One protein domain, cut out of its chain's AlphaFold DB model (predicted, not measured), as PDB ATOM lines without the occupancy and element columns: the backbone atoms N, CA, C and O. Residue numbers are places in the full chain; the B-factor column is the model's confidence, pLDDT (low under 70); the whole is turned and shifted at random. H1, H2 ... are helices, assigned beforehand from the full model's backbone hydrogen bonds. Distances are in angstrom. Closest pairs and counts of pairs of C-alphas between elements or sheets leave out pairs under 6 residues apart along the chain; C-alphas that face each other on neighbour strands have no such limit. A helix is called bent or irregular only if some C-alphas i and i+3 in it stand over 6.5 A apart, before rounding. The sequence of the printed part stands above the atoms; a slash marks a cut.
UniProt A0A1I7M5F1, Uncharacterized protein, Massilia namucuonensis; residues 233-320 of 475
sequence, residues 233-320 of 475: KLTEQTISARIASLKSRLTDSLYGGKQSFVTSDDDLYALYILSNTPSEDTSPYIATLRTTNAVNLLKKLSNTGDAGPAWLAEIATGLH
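This is residues 233 to 320 of the 475 residues of an uncharacterized protein of Massilia namucuonensis (UniProt A0A1I7M5F1). One long helix, H1, makes one side of a small helical body, and H5 runs beside it the opposite way; on the other side of H5 from H1, H2 sits in the middle and crosses both H5 and H4 steeply. The short helix H3 packs on H2 at the end of the body far from H1, where residues 278 to 285 stick out. The printed part has 88 residues with five named helices, H1, H2, H3, H4 and H5 in order along the chain, and no named strand, and its class is all helix. Where the helices touch, they are mostly crossed. The whole is compact, with a radius of gyration of the C-alphas of 13.3 A, and the C-alphas span 41 by 29 by 23 A along their three main axes.

The printed part begins with H1, residues 233 to 255, the longest helix, which measures 33.0 A from its first to its last C-alpha. It starts at C-alpha 233, at (166.574, 155.583, 86.822), and ends at C-alpha 255, at (136.748, 151.995, 100.392). H2 is residues 265 to 276 and is 16.5 A long. H3, residues 284 to 289, measures 9.1 A. H4, residues 292 to 302, measures 15.8 A. H5, residues 307 to 318, is 16.7 A long and ends at C-alpha 318, at (158.753, 155.791, 99.366). No helix is bent or irregular.

H1 and H5 touch, with 14 pairs of C-alphas within 8 A; their closest C-alphas are those of Ile 243 and Ile 315, 5.6 A apart. They run opposite ways at a shallow tilt of 30 degrees. H2, whose centre is the nearest to the mean of the C-alphas at 5.1 A, touches H5, and their closest C-alphas, those of Tyr 272 and Leu 312, are 6.5 A apart. These two run opposite ways at a steep tilt of 63 degrees. H2 also touches H4, with the C-alphas of Leu 271 and Ala 294 closest at 5.9 A, at a steep tilt of 61 degrees, the same way. With residues 270 to 274 alone H2 touches H3; the closest C-alphas are those of Ala 270 and Leu 289, 5.5 A apart, and the two run opposite ways at a steep tilt of 57 degrees. H3 and H4 meet only through their link. H4 and H5 touch only at the corner by their link, with residues 308 to 309 of H5 alone, and their closest C-alphas are those of Leu 301 and Gly 308, 6.0 A apart. H1 and H4 only just touch, with 3 pairs of C-alphas within 8 A and with residue 254 of H1 alone; the closest C-alphas are those of Leu 254 and Lys 300, 5.6 A apart. Their lines are about perpendicular, at 88 degrees. H1 and H2 are apart, and H3 is apart from H1 and from H5. In H1, H2, H3, H4 and H5 every O i to N i+4 pair is within hydrogen-bond range.

The two C-alphas farthest apart are those of Leu 234 and Glu 280, 42.2 A. The first and last printed C-alphas, those of Lys 233 and His 320, are 17.5 A apart. The printed part has no cut. The links from H3 to H4 and from H4 to H5 are tight, with 2 and 4 residues. Those from H1 to H2 and from H2 to H3 are short, with 9 and 7 residues, and no link is long. Without residues 278 to 285, which stand free, the body of 80 residues spans 38 by 27 by 23 A. The mean pLDDT of the printed part is 83.8, and 8 residues are under 70, namely residues 233 to 238 and 259 to 260.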
ATOM      1  N   LYS A 233     167.880 155.535  87.494       48.97
ATOM      2  CA  LYS A 233     166.574 155.583  86.822       48.97
ATOM      3  C   LYS A 233     165.740 154.303  86.968       48.97
ATOM      4  O   LYS A 233     164.517 154.389  87.059       48.97
ATOM      5  N   LEU A 234     166.357 153.116  87.031       47.44
ATOM      6  CA  LEU A 234     165.604 151.856  87.205       47.44
ATOM      7  C   LEU A 234     165.053 151.697  88.632       47.44
ATOM      8  O   LEU A 234     163.980 151.123  88.847       47.44
ATOM      9  N   THR A 235     165.786 152.214  89.616       55.00
ATOM     10  CA  THR A 235     165.399 152.202  91.034       55.00
ATOM     11  C   THR A 235     164.156 153.051  91.264       55.00
ATOM     12  O   THR A 235     163.220 152.594  91.917       55.00
ATOM     13  N   GLU A 236     164.099 154.239  90.659       56.44
ATOM     14  CA  GLU A 236     162.940 155.135  90.745       56.44
ATOM     15  C   GLU A 236     161.679 154.506  90.141       56.44
ATOM     16  O   GLU A 236     160.613 154.547  90.756       56.44
ATOM     17  N   GLN A 237     161.790 153.841  88.984       65.44
ATOM     18  CA  GLN A 237     160.650 153.159  88.357       65.44
ATOM     19  C   GLN A 237     160.132 151.985  89.199       65.44
ATOM     20  O   GLN A 237     158.921 151.810  89.345       65.44
ATOM     21  N   THR A 238     161.035 151.207  89.802       69.62
ATOM     22  CA  THR A 238     160.661 150.054  90.640       69.62
ATOM     23  C   THR A 238     159.997 150.502  91.945       69.62
ATOM     24  O   THR A 238     158.997 149.922  92.371       69.62
ATOM     25  N   ILE A 239     160.525 151.561  92.567       73.31
ATOM     26  CA  ILE A 239     159.952 152.167  93.775       73.31
ATOM     27  C   ILE A 239     158.579 152.767  93.458       73.31
ATOM     28  O   ILE A 239     157.618 152.483  94.170       73.31
ATOM     29  N   SER A 240     158.450 153.502  92.352       76.75
ATOM     30  CA  SER A 240     157.183 154.097  91.917       76.75
ATOM     31  C   SER A 240     156.098 153.044  91.661       76.75
ATOM     32  O   SER A 240     154.988 153.157  92.184       76.75
ATOM     33  N   ALA A 241     156.423 151.953  90.955       77.50
ATOM     34  CA  ALA A 241     155.484 150.855  90.711       77.50
ATOM     35  C   ALA A 241     155.037 150.165  92.013       77.50
ATOM     36  O   ALA A 241     153.857 149.844  92.186       77.50
ATOM     37  N   ARG A 242     155.964 149.973  92.961       81.81
ATOM     38  CA  ARG A 242     155.659 149.407  94.282       81.81
ATOM     39  C   ARG A 242     154.744 150.326  95.091       81.81
ATOM     40  O   ARG A 242     153.743 149.855  95.626       81.81
ATOM     41  N   ILE A 243     155.039 151.626  95.128       88.19
ATOM     42  CA  ILE A 243     154.196 152.631  95.791       88.19
ATOM     43  C   ILE A 243     152.800 152.650  95.164       88.19
ATOM     44  O   ILE A 243     151.813 152.626  95.895       88.19
ATOM     45  N   ALA A 244     152.690 152.634  93.833       86.12
ATOM     46  CA  ALA A 244     151.403 152.605  93.140       86.12
ATOM     47  C   ALA A 244     150.570 151.366  93.521       86.12
ATOM     48  O   ALA A 244     149.383 151.486  93.831       86.12
ATOM     49  N   SER A 245     151.197 150.185  93.589       85.62
ATOM     50  CA  SER A 245     150.516 148.965  94.038       85.62
ATOM     51  C   SER A 245     150.046 149.055  95.492       85.62
ATOM     52  O   SER A 245     148.938 148.608  95.793       85.62
ATOM     53  N   LEU A 246     150.854 149.620  96.392       88.88
ATOM     54  CA  LEU A 246     150.481 149.794  97.798       88.88
ATOM     55  C   LEU A 246     149.347 150.811  97.960       88.88
ATOM     56  O   LEU A 246     148.407 150.550  98.707       88.88
ATOM     57  N   LYS A 247     149.384 151.925  97.216       90.88
ATOM     58  CA  LYS A 247     148.305 152.925  97.187       90.88
ATOM     59  C   LYS A 247     146.977 152.307  96.759       90.88
ATOM     60  O   LYS A 247     145.958 152.579  97.392       90.88
ATOM     61  N   SER A 248     146.993 151.456  95.731       86.75
ATOM     62  CA  SER A 248     145.803 150.719  95.284       86.75
ATOM     63  C   SER A 248     145.260 149.824  96.394       86.75
ATOM     64  O   SER A 248     144.096 149.945  96.750       86.75
ATOM     65  N   ARG A 249     146.110 148.991  97.015       88.50
ATOM     66  CA  ARG A 249     145.693 148.082  98.100       88.50
ATOM     67  C   ARG A 249     145.122 148.824  99.301       88.50
ATOM     68  O   ARG A 249     144.102 148.420  99.855       88.50
ATOM     69  N   LEU A 250     145.774 149.914  99.697       90.31
ATOM     70  CA  LEU A 250     145.317 150.740 100.804       90.31
ATOM     71  C   LEU A 250     143.966 151.384 100.478       90.31
ATOM     72  O   LEU A 250     143.057 151.351 101.299       90.31
ATOM     73  N   THR A 251     143.802 151.896  99.262       88.62
ATOM     74  CA  THR A 251     142.549 152.498  98.795       88.62
ATOM     75  C   THR A 251     141.424 151.459  98.733       88.62
ATOM     76  O   THR A 251     140.345 151.691  99.280       88.62
ATOM     77  N   ASP A 252     141.679 150.277  98.175       88.38
ATOM     78  CA  ASP A 252     140.710 149.178  98.142       88.38
ATOM     79  C   ASP A 252     140.266 148.780  99.552       88.38
ATOM     80  O   ASP A 252     139.076 148.569  99.788       88.38
ATOM     81  N   SER A 253     141.196 148.760 100.508       88.12
ATOM     82  CA  SER A 253     140.912 148.465 101.913       88.12
ATOM     83  C   SER A 253     140.090 149.569 102.599       88.12
ATOM     84  O   SER A 253     139.128 149.284 103.311       88.12
ATOM     85  N   LEU A 254     140.388 150.847 102.331       88.94
ATOM     86  CA  LEU A 254     139.675 151.997 102.912       88.94
ATOM     87  C   LEU A 254     138.258 152.202 102.339       88.94
ATOM     88  O   LEU A 254     137.393 152.797 102.999       88.94
ATOM     89  N   TYR A 255     138.007 151.754 101.108       88.81
ATOM     90  CA  TYR A 255     136.748 151.995 100.392       88.81
ATOM     91  C   TYR A 255     135.981 150.721 100.011       88.81
ATOM     92  O   TYR A 255     134.920 150.820  99.392       88.81
ATOM     93  N   GLY A 256     136.467 149.541 100.406       83.06
ATOM     94  CA  GLY A 256     135.820 148.255 100.132       83.06
ATOM     95  C   GLY A 256     135.790 147.906  98.642       83.06
ATOM     96  O   GLY A 256     134.757 147.468  98.142       83.06
ATOM     97  N   GLY A 257     136.882 148.169  97.917       72.94
ATOM     98  CA  GLY A 257     137.024 147.855  96.487       72.94
ATOM     99  C   GLY A 257     136.205 148.735  95.533       72.94
ATOM    100  O   GLY A 257     136.065 148.414  94.352       72.94
ATOM    101  N   LYS A 258     135.639 149.852  96.012       76.00
ATOM    102  CA  LYS A 258     134.967 150.833  95.149       76.00
ATOM    103  C   LYS A 258     136.011 151.644  94.374       76.00
ATOM    104  O   LYS A 258     136.521 152.637  94.882       76.00
ATOM    105  N   GLN A 259     136.271 151.242  93.128       60.25
ATOM    106  CA  GLN A 259     137.298 151.812  92.236       60.25
ATOM    107  C   GLN A 259     137.154 153.316  91.917       60.25
ATOM    108  O   GLN A 259     138.045 153.899  91.311       60.25
ATOM    109  N   SER A 260     136.053 153.969  92.303       65.94
ATOM    110  CA  SER A 260     135.820 155.392  92.022       65.94
ATOM    111  C   SER A 260     136.542 156.353  92.972       65.94
ATOM    112  O   SER A 260     136.504 157.559  92.744       65.94
ATOM    113  N   PHE A 261     137.147 155.859  94.054       73.12
ATOM    114  CA  PHE A 261     137.847 156.698  95.024       73.12
ATOM    115  C   PHE A 261     139.354 156.557  94.832       73.12
ATOM    116  O   PHE A 261     139.888 155.463  94.959       73.12
ATOM    117  N   VAL A 262     140.035 157.664  94.539       76.94
ATOM    118  CA  VAL A 262     141.500 157.738  94.521       76.94
ATOM    119  C   VAL A 262     141.927 158.505  95.763       76.94
ATOM    120  O   VAL A 262     141.484 159.633  95.968       76.94
ATOM    121  N   THR A 263     142.762 157.893  96.599       83.38
ATOM    122  CA  THR A 263     143.339 158.580  97.761       83.38
ATOM    123  C   THR A 263     144.503 159.438  97.275       83.38
ATOM    124  O   THR A 263     145.456 158.901  96.708       83.38
ATOM    125  N   SER A 264     144.412 160.759  97.449       89.44
ATOM    126  CA  SER A 264     145.478 161.671  97.030       89.44
ATOM    127  C   SER A 264     146.721 161.524  97.913       89.44
ATOM    128  O   SER A 264     146.651 161.028  99.040       89.44
ATOM    129  N   ASP A 265     147.873 161.978  97.422       90.00
ATOM    130  CA  ASP A 265     149.120 161.955  98.194       90.00
ATOM    131  C   ASP A 265     149.024 162.841  99.442       90.00
ATOM    132  O   ASP A 265     149.617 162.508 100.465       90.00
ATOM    133  N   ASP A 266     148.222 163.908  99.392       90.06
ATOM    134  CA  ASP A 266     147.939 164.774 100.538       90.06
ATOM    135  C   ASP A 266     147.040 164.094 101.576       90.06
ATOM    136  O   ASP A 266     147.288 164.218 102.775       90.06
ATOM    137  N   ASP A 267     146.047 163.311 101.146       89.94
ATOM    138  CA  ASP A 267     145.219 162.521 102.062       89.94
ATOM    139  C   ASP A 267     146.045 161.428 102.749       89.94
ATOM    140  O   ASP A 267     145.928 161.222 103.957       89.94
ATOM    141  N   LEU A 268     146.905 160.735 101.991       92.12
ATOM    142  CA  LEU A 268     147.824 159.725 102.525       92.12
ATOM    143  C   LEU A 268     148.828 160.344 103.491       92.12
ATOM    144  O   LEU A 268     149.155 159.749 104.517       92.12
ATOM    145  N   TYR A 269     149.302 161.542 103.172       93.25
ATOM    146  CA  TYR A 269     150.191 162.293 104.032       93.25
ATOM    147  C   TYR A 269     149.511 162.679 105.347       93.25
ATOM    148  O   TYR A 269     150.018 162.338 106.415       93.25
ATOM    149  N   ALA A 270     148.336 163.309 105.286       91.06
ATOM    150  CA  ALA A 270     147.561 163.666 106.471       91.06
ATOM    151  C   ALA A 270     147.249 162.426 107.320       91.06
ATOM    152  O   ALA A 270     147.424 162.445 108.536       91.06
ATOM    153  N   LEU A 271     146.865 161.321 106.677       92.94
ATOM    154  CA  LEU A 271     146.611 160.048 107.340       92.94
ATOM    155  C   LEU A 271     147.858 159.514 108.062       92.94
ATOM    156  O   LEU A 271     147.749 159.101 109.212       92.94
ATOM    157  N   TYR A 272     149.028 159.556 107.415       94.31
ATOM    158  CA  TYR A 272     150.303 159.119 107.996       94.31
ATOM    159  C   TYR A 272     150.710 159.966 109.202       94.31
ATOM    160  O   TYR A 272     151.151 159.423 110.215       94.31
ATOM    161  N   ILE A 273     150.560 161.288 109.118       93.50
ATOM    162  CA  ILE A 273     150.868 162.168 110.247       93.50
ATOM    163  C   ILE A 273     149.908 161.876 111.399       93.50
ATOM    164  O   ILE A 273     150.351 161.533 112.490       93.50
ATOM    165  N   LEU A 274     148.598 161.884 111.148       91.12
ATOM    166  CA  LEU A 274     147.599 161.654 112.190       91.12
ATOM    167  C   LEU A 274     147.676 160.257 112.819       91.12
ATOM    168  O   LEU A 274     147.337 160.120 113.991       91.12
ATOM    169  N   SER A 275     148.125 159.231 112.088       91.31
ATOM    170  CA  SER A 275     148.312 157.886 112.648       91.31
ATOM    171  C   SER A 275     149.539 157.763 113.552       91.31
ATOM    172  O   SER A 275     149.582 156.865 114.384       91.31
ATOM    173  N   ASN A 276     150.546 158.624 113.367       88.75
ATOM    174  CA  ASN A 276     151.800 158.592 114.126       88.75
ATOM    175  C   ASN A 276     151.888 159.688 115.198       88.75
ATOM    176  O   ASN A 276     152.789 159.658 116.035       88.75
ATOM    177  N   THR A 277     150.970 160.651 115.186       85.62
ATOM    178  CA  THR A 277     150.904 161.721 116.180       85.62
ATOM    179  C   THR A 277     150.002 161.316 117.354       85.62
ATOM    180  O   THR A 277     148.903 160.804 117.131       85.62
ATOM    181  N   PRO A 278     150.406 161.575 118.614       80.00
ATOM    182  CA  PRO A 278     149.542 161.376 119.775       80.00
ATOM    183  C   PRO A 278     148.211 162.128 119.634       80.00
ATOM    184  O   PRO A 278     148.169 163.263 119.155       80.00
ATOM    185  N   SER A 279     147.108 161.541 120.107       74.25
ATOM    186  CA  SER A 279     145.775 162.163 120.020       74.25
ATOM    187  C   SER A 279     145.675 163.516 120.735       74.25
ATOM    188  O   SER A 279     144.814 164.323 120.380       74.25
ATOM    189  N   GLU A 280     146.559 163.763 121.702       76.69
ATOM    190  CA  GLU A 280     146.635 164.973 122.527       76.69
ATOM    191  C   GLU A 280     147.473 166.103 121.906       76.69
ATOM    192  O   GLU A 280     147.473 167.210 122.437       76.69
ATOM    193  N   ASP A 281     148.167 165.874 120.784       76.88
ATOM    194  CA  ASP A 281     148.932 166.934 120.119       76.88
ATOM    195  C   ASP A 281     147.979 167.962 119.485       76.88
ATOM    196  O   ASP A 281     147.261 167.678 118.519       76.88
ATOM    197  N   THR A 282     147.967 169.166 120.061       74.44
ATOM    198  CA  THR A 282     147.178 170.316 119.605       74.44
ATOM    199  C   THR A 282     148.016 171.338 118.845       74.44
ATOM    200  O   THR A 282     147.631 172.508 118.770       74.44
ATOM    201  N   SER A 283     149.182 170.956 118.319       82.12
ATOM    202  CA  SER A 283     149.992 171.891 117.546       82.12
ATOM    203  C   SER A 283     149.183 172.448 116.360       82.12
ATOM    204  O   SER A 283     148.417 171.710 115.726       82.12
ATOM    205  N   PRO A 284     149.335 173.745 116.029       78.94
ATOM    206  CA  PRO A 284     148.577 174.380 114.947       78.94
ATOM    207  C   PRO A 284     148.711 173.643 113.612       78.94
ATOM    208  O   PRO A 284     147.767 173.595 112.833       78.94
ATOM    209  N   TYR A 285     149.870 173.025 113.379       83.50
ATOM    210  CA  TYR A 285     150.148 172.202 112.210       83.50
ATOM    211  C   TYR A 285     149.312 170.911 112.165       83.50
ATOM    212  O   TYR A 285     148.718 170.579 111.146       83.50
ATOM    213  N   ILE A 286     149.201 170.185 113.278       86.25
ATOM    214  CA  ILE A 286     148.376 168.971 113.334       86.25
ATOM    215  C   ILE A 286     146.889 169.323 113.222       86.25
ATOM    216  O   ILE A 286     146.121 168.588 112.596       86.25
ATOM    217  N   ALA A 287     146.478 170.473 113.763       85.31
ATOM    218  CA  ALA A 287     145.106 170.957 113.656       85.31
ATOM    219  C   ALA A 287     144.674 171.206 112.200       85.31
ATOM    220  O   ALA A 287     143.536 170.893 111.854       85.31
ATOM    221  N   THR A 288     145.564 171.702 111.331       86.69
ATOM    222  CA  THR A 288     145.235 171.918 109.909       86.69
ATOM    223  C   THR A 288     145.105 170.610 109.129       86.69
ATOM    224  O   THR A 288     144.333 170.549 108.173       86.69
ATOM    225  N   LEU A 289     145.790 169.547 109.561       88.25
ATOM    226  CA  LEU A 289     145.692 168.214 108.957       88.25
ATOM    227  C   LEU A 289     144.456 167.424 109.421       88.25
ATOM    228  O   LEU A 289     144.006 166.524 108.711       88.25
ATOM    229  N   ARG A 290     143.859 167.762 110.576       87.00
ATOM    230  CA  ARG A 290     142.630 167.133 111.110       87.00
ATOM    231  C   ARG A 290     141.359 167.596 110.389       87.00
ATOM    232  O   ARG A 290     140.421 168.111 110.995       87.00
ATOM    233  N   THR A 291     141.291 167.373 109.083       86.44
ATOM    234  CA  THR A 291     140.056 167.583 108.316       86.44
ATOM    235  C   THR A 291     139.041 166.470 108.596       86.44
ATOM    236  O   THR A 291     139.404 165.351 108.966       86.44
ATOM    237  N   THR A 292     137.750 166.733 108.360       86.06
ATOM    238  CA  THR A 292     136.688 165.715 108.479       86.06
ATOM    239  C   THR A 292     137.001 164.465 107.649       86.06
ATOM    240  O   THR A 292     136.764 163.343 108.093       86.06
ATOM    241  N   ASN A 293     137.589 164.644 106.461       84.94
ATOM    242  CA  ASN A 293     137.998 163.539 105.599       84.94
ATOM    243  C   ASN A 293     139.154 162.737 106.203       84.94
ATOM    244  O   ASN A 293     139.061 161.512 106.265       84.94
ATOM    245  N   ALA A 294     140.199 163.401 106.702       85.06
ATOM    246  CA  ALA A 294     141.356 162.731 107.290       85.06
ATOM    247  C   ALA A 294     140.981 161.930 108.549       85.06
ATOM    248  O   ALA A 294     141.408 160.787 108.707       85.06
ATOM    249  N   VAL A 295     140.102 162.469 109.400       87.38
ATOM    250  CA  VAL A 295     139.581 161.758 110.583       87.38
ATOM    251  C   VAL A 295     138.750 160.535 110.176       87.38
ATOM    252  O   VAL A 295     138.895 159.456 110.757       87.38
ATOM    253  N   ASN A 296     137.914 160.664 109.141       88.94
ATOM    254  CA  ASN A 296     137.153 159.536 108.604       88.94
ATOM    255  C   ASN A 296     138.067 158.455 108.005       88.94
ATOM    256  O   ASN A 296     137.811 157.265 108.197       88.94
ATOM    257  N   LEU A 297     139.136 158.848 107.307       88.94
ATOM    258  CA  LEU A 297     140.131 157.921 106.768       88.94
ATOM    259  C   LEU A 297     140.919 157.226 107.874       88.94
ATOM    260  O   LEU A 297     141.139 156.024 107.777       88.94
ATOM    261  N   LEU A 298     141.263 157.931 108.952       89.38
ATOM    262  CA  LEU A 298     141.947 157.354 110.109       89.38
ATOM    263  C   LEU A 298     141.100 156.268 110.781       89.38
ATOM    264  O   LEU A 298     141.592 155.176 111.061       89.38
ATOM    265  N   LYS A 299     139.797 156.520 110.949       89.81
ATOM    266  CA  LYS A 299     138.854 155.522 111.474       89.81
ATOM    267  C   LYS A 299     138.682 154.320 110.539       89.81
ATOM    268  O   LYS A 299     138.463 153.200 110.987       89.81
ATOM    269  N   LYS A 300     138.750 154.535 109.226       89.94
ATOM    270  CA  LYS A 300     138.738 153.436 108.252       89.94
ATOM    271  C   LYS A 300     140.035 152.639 108.303       89.94
ATOM    272  O   LYS A 300     139.969 151.419 108.290       89.94
ATOM    273  N   LEU A 301     141.181 153.310 108.427       91.12
ATOM    274  CA  LEU A 301     142.496 152.684 108.540       91.12
ATOM    275  C   LEU A 301     142.563 151.754 109.753       91.12
ATOM    276  O   LEU A 301     143.023 150.625 109.615       91.12
ATOM    277  N   SER A 302     142.025 152.156 110.909       87.38
ATOM    278  CA  SER A 302     141.971 151.274 112.087       87.38
ATOM    279  C   SER A 302     141.149 150.000 111.856       87.38
ATOM    280  O   SER A 302     141.411 148.981 112.486       87.38
ATOM    281  N   ASN A 303     140.189 150.020 110.926       88.12
ATOM    282  CA  ASN A 303     139.386 148.844 110.578       88.12
ATOM    283  C   ASN A 303     140.099 147.891 109.604       88.12
ATOM    284  O   ASN A 303     139.588 146.806 109.340       88.12
ATOM    285  N   THR A 304     141.259 148.276 109.061       85.50
ATOM    286  CA  THR A 304     142.034 147.451 108.113       85.50
ATOM    287  C   THR A 304     142.984 146.456 108.795       85.50
ATOM    288  O   THR A 304     143.675 145.700 108.110       85.50
ATOM    289  N   GLY A 305     143.020 146.436 110.134       86.00
ATOM    290  CA  GLY A 305     143.980 145.648 110.913       86.00
ATOM    291  C   GLY A 305     145.420 146.131 110.719       86.00
ATOM    292  O   GLY A 305     145.649 147.256 110.284       86.00
ATOM    293  N   ASP A 306     146.401 145.272 111.004       83.25
ATOM    294  CA  ASP A 306     147.830 145.637 110.969       83.25
ATOM    295  C   ASP A 306     148.366 145.926 109.554       83.25
ATOM    296  O   ASP A 306     149.382 146.602 109.379       83.25
ATOM    297  N   ALA A 307     147.675 145.441 108.518       83.12
ATOM    298  CA  ALA A 307     148.127 145.550 107.136       83.12
ATOM    299  C   ALA A 307     148.054 146.986 106.588       83.12
ATOM    300  O   ALA A 307     148.976 147.423 105.900       83.12
ATOM    301  N   GLY A 308     146.995 147.742 106.899       88.25
ATOM    302  CA  GLY A 308     146.843 149.114 106.402       88.25
ATOM    303  C   GLY A 308     147.894 150.085 106.946       88.25
ATOM    304  O   GLY A 308     148.527 150.771 106.140       88.25
ATOM    305  N   PRO A 309     148.142 150.135 108.269       89.38
ATOM    306  CA  PRO A 309     149.235 150.913 108.846       89.38
ATOM    307  C   PRO A 309     150.605 150.533 108.272       89.38
ATOM    308  O   PRO A 309     151.406 151.419 107.975       89.38
ATOM    309  N   ALA A 310     150.859 149.239 108.037       88.06
ATOM    310  CA  ALA A 310     152.100 148.783 107.414       88.06
ATOM    311  C   ALA A 310     152.250 149.296 105.969       88.06
ATOM    312  O   ALA A 310     153.301 149.829 105.610       88.06
ATOM    313  N   TRP A 311     151.193 149.212 105.149       91.69
ATOM    314  CA  TRP A 311     151.210 149.764 103.788       91.69
ATOM    315  C   TRP A 311     151.393 151.281 103.791       91.69
ATOM    316  O   TRP A 311     152.153 151.803 102.978       91.69
ATOM    317  N   LEU A 312     150.739 151.990 104.715       93.88
ATOM    318  CA  LEU A 312     150.873 153.437 104.854       93.88
ATOM    319  C   LEU A 312     152.302 153.849 105.234       93.88
ATOM    320  O   LEU A 312     152.829 154.791 104.650       93.88
ATOM    321  N   ALA A 313     152.951 153.132 106.155       91.06
ATOM    322  CA  ALA A 313     154.342 153.386 106.538       91.06
ATOM    323  C   ALA A 313     155.320 153.167 105.370       91.06
ATOM    324  O   ALA A 313     156.274 153.926 105.176       91.06
ATOM    325  N   GLU A 314     155.066 152.148 104.550       88.00
ATOM    326  CA  GLU A 314     155.886 151.846 103.382       88.00
ATOM    327  C   GLU A 314     155.695 152.876 102.255       88.00
ATOM    328  O   GLU A 314     156.675 153.350 101.675       88.00
ATOM    329  N   ILE A 315     154.450 153.300 102.001       91.94
ATOM    330  CA  ILE A 315     154.138 154.418 101.097       91.94
ATOM    331  C   ILE A 315     154.823 155.700 101.585       91.94
ATOM    332  O   ILE A 315     155.455 156.396 100.792       91.94
ATOM    333  N   ALA A 316     154.744 155.992 102.885       91.88
ATOM    334  CA  ALA A 316     155.343 157.176 103.491       91.88
ATOM    335  C   ALA A 316     156.870 157.208 103.350       91.88
ATOM    336  O   ALA A 316     157.442 158.274 103.126       91.88
ATOM    337  N   THR A 317     157.518 156.044 103.435       88.94
ATOM    338  CA  THR A 317     158.961 155.899 103.192       88.94
ATOM    339  C   THR A 317     159.299 156.181 101.731       88.94
ATOM    340  O   THR A 317     160.218 156.942 101.445       88.94
ATOM    341  N   GLY A 318     158.534 155.606 100.800       86.25
ATOM    342  CA  GLY A 318     158.753 155.791  99.366       86.25
ATOM    343  C   GLY A 318     158.452 157.205  98.851       86.25
ATOM    344  O   GLY A 318     159.020 157.614  97.843       86.25
ATOM    345  N   LEU A 319     157.575 157.948  99.532       90.56
ATOM    346  CA  LEU A 319     157.195 159.326  99.189       90.56
ATOM    347  C   LEU A 319     157.846 160.393 100.081       90.56
ATOM    348  O   LEU A 319     157.510 161.570  99.957       90.56
ATOM    349  N   HIS A 320     158.758 160.011 100.976       91.50
ATOM    350  CA  HIS A 320     159.485 160.941 101.849       91.50
ATOM    351  C   HIS A 320     158.574 161.830 102.721       91.50
ATOM    352  O   HIS A 320     158.793 163.034 102.902       91.50
TER     353      HIS A 320